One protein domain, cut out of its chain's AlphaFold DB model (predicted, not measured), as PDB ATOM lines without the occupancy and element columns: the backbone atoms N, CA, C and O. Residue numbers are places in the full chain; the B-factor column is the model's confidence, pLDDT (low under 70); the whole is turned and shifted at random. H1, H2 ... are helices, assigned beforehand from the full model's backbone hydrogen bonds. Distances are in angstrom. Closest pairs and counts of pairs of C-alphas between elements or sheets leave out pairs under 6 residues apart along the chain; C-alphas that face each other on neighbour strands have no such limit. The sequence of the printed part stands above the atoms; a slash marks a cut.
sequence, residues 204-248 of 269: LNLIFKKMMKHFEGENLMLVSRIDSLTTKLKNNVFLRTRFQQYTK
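What this domain is: This is residues 204 to 248 of the 269 residues of an uncharacterized protein of Saccharomyces cerevisiae (strain AWRI1631) (UniProt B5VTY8). The longest helix, H2, makes the base of a loose, open U, with H1 rising from one of its ends and H3 from the other. The helices meet at two corners near their ends, and the space between the arms H1 and H3 is open. The printed part has 45 residues, with three named helices in the order H1, H2, H3 and no named strand; its class is all helix. It is only just loose, close to extended, with a radius of gyration of the C-alphas of 13.6 A and spans of 35 by 24 by 17 A.

How they stand to each other: Start at H2, residues 220 to 235. At its residues 232 to 234 it touches H3, residues 237 to 248, only at the corner by their link; the closest C-alphas are those of Leu 233 and Arg 240, 4.8 A apart. These two run opposite ways at a steep tilt of 61 degrees. Look next at H1, residues 204 to 218, which is close to H2 but not clearly touching; their closest C-alphas, of Glu 216 and Val 223, are 6.4 A apart. H1 and H2 run opposite ways at a steep tilt of 68 degrees, only just short of about perpendicular. H1 and H3 are apart. In H1, H2 and H3 every O i to N i+4 pair is within hydrogen-bond range.

Where its parts are: Find C-alpha 220 at (88.273, 204.663, 175.848); from there H2 runs 22.5 A to C-alpha 235. H1 begins at C-alpha 204, at (105.880, 219.955, 172.763), and spans 21.5 A. H3 spans 16.3 A and ends at C-alpha 248, at (80.244, 227.173, 162.800).

The domain as a whole: The two C-alphas farthest apart, of Ile 207 and Phe 238, are 35.7 A from each other. Residues 204 to 214 of H1 stand free. Both links are tight, with one residue each, and the printed part has no cut. The mean pLDDT of the printed part is 90.8, and no printed residue is under 70.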
ATOM      1  N   LEU A 204     107.273 219.675 172.412       93.56
ATOM      2  CA  LEU A 204     105.880 219.955 172.763       93.56
ATOM      3  C   LEU A 204     104.942 218.871 172.228       93.56
ATOM      4  O   LEU A 204     104.108 218.362 172.972       93.56
ATOM      5  N   ASN A 205     105.114 218.449 170.973       92.50
ATOM      6  CA  ASN A 205     104.321 217.367 170.392       92.50
ATOM      7  C   ASN A 205     104.471 216.049 171.173       92.50
ATOM      8  O   ASN A 205     103.488 215.341 171.381       92.50
ATOM      9  N   LEU A 206     105.674 215.713 171.650       91.75
ATOM     10  CA  LEU A 206     105.886 214.530 172.494       91.75
ATOM     11  C   LEU A 206     105.162 214.646 173.842       91.75
ATOM     12  O   LEU A 206     104.556 213.670 174.289       91.75
ATOM     13  N   ILE A 207     105.190 215.829 174.465       95.00
ATOM     14  CA  ILE A 207     104.450 216.103 175.705       95.00
ATOM     15  C   ILE A 207     102.948 215.922 175.464       95.00
ATOM     16  O   ILE A 207     102.307 215.145 176.173       95.00
ATOM     17  N   PHE A 208     102.403 216.552 174.420       95.12
ATOM     18  CA  PHE A 208     100.988 216.430 174.068       95.12
ATOM     19  C   PHE A 208     100.592 214.987 173.770       95.12
ATOM     20  O   PHE A 208      99.600 214.512 174.314       95.12
ATOM     21  N   LYS A 209     101.384 214.244 172.988       92.94
ATOM     22  CA  LYS A 209     101.133 212.818 172.724       92.94
ATOM     23  C   LYS A 209     101.090 211.993 174.006       92.94
ATOM     24  O   LYS A 209     100.252 211.106 174.132       92.94
ATOM     25  N   LYS A 210     101.971 212.280 174.970       94.62
ATOM     26  CA  LYS A 210     101.985 211.584 176.262       94.62
ATOM     27  C   LYS A 210     100.734 211.896 177.087       94.62
ATOM     28  O   LYS A 210     100.146 210.972 177.643       94.62
ATOM     29  N   MET A 211     100.315 213.161 177.126       95.38
ATOM     30  CA  MET A 211      99.072 213.575 177.788       95.38
ATOM     31  C   MET A 211      97.843 212.942 177.127       95.38
ATOM     32  O   MET A 211      97.004 212.371 177.819       95.38
ATOM     33  N   MET A 212      97.772 212.971 175.792       92.19
ATOM     34  CA  MET A 212      96.676 212.375 175.028       92.19
ATOM     35  C   MET A 212      96.585 210.869 175.244       92.19
ATOM     36  O   MET A 212      95.498 210.374 175.500       92.19
ATOM     37  N   LYS A 213      97.712 210.149 175.256       94.25
ATOM     38  CA  LYS A 213      97.720 208.706 175.535       94.25
ATOM     39  C   LYS A 213      97.131 208.372 176.910       94.25
ATOM     40  O   LYS A 213      96.443 207.366 177.058       94.25
ATOM     41  N   HIS A 214      97.416 209.197 177.919       94.38
ATOM     42  CA  HIS A 214      96.834 209.027 179.248       94.38
ATOM     43  C   HIS A 214      95.325 209.305 179.232       94.38
ATOM     44  O   HIS A 214      94.549 208.458 179.669       94.38
ATOM     45  N   PHE A 215      94.910 210.425 178.632       93.38
ATOM     46  CA  PHE A 215      93.501 210.776 178.465       93.38
ATOM     47  C   PHE A 215      92.711 209.691 177.716       93.38
ATOM     48  O   PHE A 215      91.622 209.314 178.143       93.38
ATOM     49  N   GLU A 216      93.260 209.160 176.623       93.38
ATOM     50  CA  GLU A 216      92.654 208.094 175.824       93.38
ATOM     51  C   GLU A 216      92.488 206.800 176.623       93.38
ATOM     52  O   GLU A 216      91.443 206.157 176.526       93.38
ATOM     53  N   GLY A 217      93.483 206.449 177.444       92.88
ATOM     54  CA  GLY A 217      93.420 205.286 178.328       92.88
ATOM     55  C   GLY A 217      92.299 205.383 179.365       92.88
ATOM     56  O   GLY A 217      91.615 204.394 179.617       92.88
ATOM     57  N   GLU A 218      92.061 206.573 179.919       95.25
ATOM     58  CA  GLU A 218      90.975 206.810 180.881       95.25
ATOM     59  C   GLU A 218      89.597 206.959 180.214       95.25
ATOM     60  O   GLU A 218      88.569 206.706 180.840       95.25
ATOM     61  N   ASN A 219      89.552 207.339 178.932       95.44
ATOM     62  CA  ASN A 219      88.324 207.727 178.230       95.44
ATOM     63  C   ASN A 219      88.035 206.876 176.978       95.44
ATOM     64  O   ASN A 219      87.428 207.365 176.021       95.44
ATOM     65  N   LEU A 220      88.406 205.592 176.986       93.50
ATOM     66  CA  LEU A 220      88.273 204.663 175.848       93.50
ATOM     67  C   LEU A 220      86.895 204.712 175.153       93.50
ATOM     68  O   LEU A 220      86.796 204.776 173.924       93.50
ATOM     69  N   MET A 221      85.807 204.731 175.931       94.00
ATOM     70  CA  MET A 221      84.440 204.780 175.389       94.00
ATOM     71  C   MET A 221      84.125 206.106 174.685       94.00
ATOM     72  O   MET A 221      83.424 206.123 173.676       94.00
ATOM     73  N   LEU A 222      84.632 207.229 175.194       93.44
ATOM     74  CA  LEU A 222      84.449 208.530 174.556       93.44
ATOM     75  C   LEU A 222      85.262 208.614 173.261       93.44
ATOM     76  O   LEU A 222      84.718 209.008 172.229       93.44
ATOM     77  N   VAL A 223      86.530 208.199 173.301       92.06
ATOM     78  CA  VAL A 223      87.438 208.235 172.145       92.06
ATOM     79  C   VAL A 223      86.912 207.357 171.013       92.06
ATOM     80  O   VAL A 223      86.753 207.841 169.897       92.06
ATOM     81  N   SER A 224      86.481 206.126 171.303       92.25
ATOM     82  CA  SER A 224      85.883 205.247 170.283       92.25
ATOM     83  C   SER A 224      84.629 205.843 169.622       92.25
ATOM     84  O   SER A 224      84.413 205.684 168.415       92.25
ATOM     85  N   ARG A 225      83.802 206.583 170.376       94.94
ATOM     86  CA  ARG A 225      82.653 207.315 169.816       94.94
ATOM     87  C   ARG A 225      83.099 208.465 168.915       94.94
ATOM     88  O   ARG A 225      82.487 208.662 167.863       94.94
ATOM     89  N   ILE A 226      84.141 209.200 169.306       90.94
ATOM     90  CA  ILE A 226      84.733 210.278 168.502       90.94
ATOM     91  C   ILE A 226      85.321 209.711 167.204       90.94
ATOM     92  O   ILE A 226      85.028 210.243 166.131       90.94
ATOM     93  N   ASP A 227      86.052 208.599 167.261       91.06
ATOM     94  CA  ASP A 227      86.634 207.936 166.087       91.06
ATOM     95  C   ASP A 227      85.557 207.408 165.135       91.06
ATOM     96  O   ASP A 227      85.634 207.601 163.915       91.06
ATOM     97  N   SER A 228      84.495 206.806 165.681       93.25
ATOM     98  CA  SER A 228      83.338 206.357 164.899       93.25
ATOM     99  C   SER A 228      82.655 207.525 164.185       93.25
ATOM    100  O   SER A 228      82.375 207.451 162.983       93.25
ATOM    101  N   LEU A 229      82.416 208.631 164.899       90.81
ATOM    102  CA  LEU A 229      81.841 209.842 164.318       90.81
ATOM    103  C   LEU A 229      82.754 210.415 163.230       90.81
ATOM    104  O   LEU A 229      82.285 210.713 162.132       90.81
ATOM    105  N   THR A 230      84.053 210.517 163.505       89.62
ATOM    106  CA  THR A 230      85.057 211.045 162.573       89.62
ATOM    107  C   THR A 230      85.109 210.212 161.297       89.62
ATOM    108  O   THR A 230      85.090 210.765 160.198       89.62
ATOM    109  N   THR A 231      85.060 208.884 161.418       91.88
ATOM    110  CA  THR A 231      84.998 207.956 160.280       91.88
ATOM    111  C   THR A 231      83.740 208.180 159.438       91.88
ATOM    112  O   THR A 231      83.823 208.305 158.213       91.88
ATOM    113  N   LYS A 232      82.570 208.308 160.080       91.06
ATOM    114  CA  LYS A 232      81.299 208.598 159.388       91.06
ATOM    115  C   LYS A 232      81.334 209.943 158.662       91.06
ATOM    116  O   LYS A 232      80.877 210.027 157.524       91.06
ATOM    117  N   LEU A 233      81.895 210.982 159.284       90.75
ATOM    118  CA  LEU A 233      82.040 212.307 158.673       90.75
ATOM    119  C   LEU A 233      83.044 212.299 157.513       90.75
ATOM    120  O   LEU A 233      82.803 212.936 156.491       90.75
ATOM    121  N   LYS A 234      84.157 211.567 157.632       87.38
ATOM    122  CA  LYS A 234      85.168 211.464 156.569       87.38
ATOM    123  C   LYS A 234      84.589 210.843 155.297       87.38
ATOM    124  O   LYS A 234      84.875 211.332 154.206       87.38
ATOM    125  N   ASN A 235      83.737 209.830 155.453       90.75
ATOM    126  CA  ASN A 235      83.176 209.057 154.343       90.75
ATOM    127  C   ASN A 235      81.847 209.612 153.802       90.75
ATOM    128  O   ASN A 235      81.370 209.145 152.771       90.75
ATOM    129  N   ASN A 236      81.237 210.604 154.461       91.81
ATOM    130  CA  ASN A 236      79.959 211.174 154.040       91.81
ATOM    131  C   ASN A 236      80.035 212.702 153.931       91.81
ATOM    132  O   ASN A 236      79.953 213.431 154.924       91.81
ATOM    133  N   VAL A 237      80.142 213.188 152.691       89.81
ATOM    134  CA  VAL A 237      80.255 214.621 152.374       89.81
ATOM    135  C   VAL A 237      79.058 215.418 152.899       89.81
ATOM    136  O   VAL A 237      79.250 216.515 153.416       89.81
ATOM    137  N   PHE A 238      77.838 214.877 152.828       90.50
ATOM    138  CA  PHE A 238      76.639 215.567 153.314       90.50
ATOM    139  C   PHE A 238      76.660 215.748 154.837       90.50
ATOM    140  O   PHE A 238      76.461 216.861 155.333       90.50
ATOM    141  N   LEU A 239      76.961 214.679 155.585       87.62
ATOM    142  CA  LEU A 239      77.082 214.741 157.045       87.62
ATOM    143  C   LEU A 239      78.214 215.679 157.469       87.62
ATOM    144  O   LEU A 239      78.023 216.483 158.380       87.62
ATOM    145  N   ARG A 240      79.355 215.639 156.771       87.44
ATOM    146  CA  ARG A 240      80.478 216.554 157.002       87.44
ATOM    147  C   ARG A 240      80.068 218.012 156.828       87.44
ATOM    148  O   ARG A 240      80.309 218.814 157.726       87.44
ATOM    149  N   THR A 241      79.411 218.347 155.718       87.81
ATOM    150  CA  THR A 241      78.954 219.715 155.433       87.81
ATOM    151  C   THR A 241      77.947 220.195 156.479       87.81
ATOM    152  O   THR A 241      78.077 221.304 157.001       87.81
ATOM    153  N   ARG A 242      76.977 219.353 156.858       87.94
ATOM    154  CA  ARG A 242      75.970 219.701 157.874       87.94
ATOM    155  C   ARG A 242      76.586 219.869 159.267       87.94
ATOM    156  O   ARG A 242      76.241 220.813 159.978       87.94
ATOM    157  N   PHE A 243      77.530 219.007 159.641       85.56
ATOM    158  CA  PHE A 243      78.271 219.110 160.899       85.56
ATOM    159  C   PHE A 243      79.140 220.378 160.956       85.56
ATOM    160  O   PHE A 243      79.149 221.084 161.965       85.56
ATOM    161  N   GLN A 244      79.810 220.735 159.856       83.94
ATOM    162  CA  GLN A 244      80.568 221.987 159.743       83.94
ATOM    163  C   GLN A 244      79.671 223.226 159.879       83.94
ATOM    164  O   GLN A 244      80.055 224.198 160.523       83.94
ATOM    165  N   GLN A 245      78.463 223.209 159.310       86.69
ATOM    166  CA  GLN A 245      77.499 224.302 159.483       86.69
ATOM    167  C   GLN A 245      77.019 224.423 160.938       86.69
ATOM    168  O   GLN A 245      76.912 225.533 161.457       86.69
ATOM    169  N   TYR A 246      76.752 223.293 161.600       83.12
ATOM    170  CA  TYR A 246      76.340 223.263 163.005       83.12
ATOM    171  C   TYR A 246      77.436 223.801 163.936       83.12
ATOM    172  O   TYR A 246      77.182 224.694 164.742       83.12
ATOM    173  N   THR A 247      78.667 223.318 163.773       80.12
ATOM    174  CA  THR A 247      79.818 223.765 164.572       80.12
ATOM    175  C   THR A 247      80.126 225.240 164.338       80.12
ATOM    176  O   THR A 247      80.281 225.974 165.309       80.12
ATOM    177  N   LYS A 248      80.103 225.731 163.090       75.69
ATOM    178  CA  LYS A 248      80.244 227.173 162.800       75.69
ATOM    179  C   LYS A 248      79.200 228.026 163.529       75.69
ATOM    180  O   LYS A 248      79.552 229.076 164.056       75.69
TER     181      LYS A 248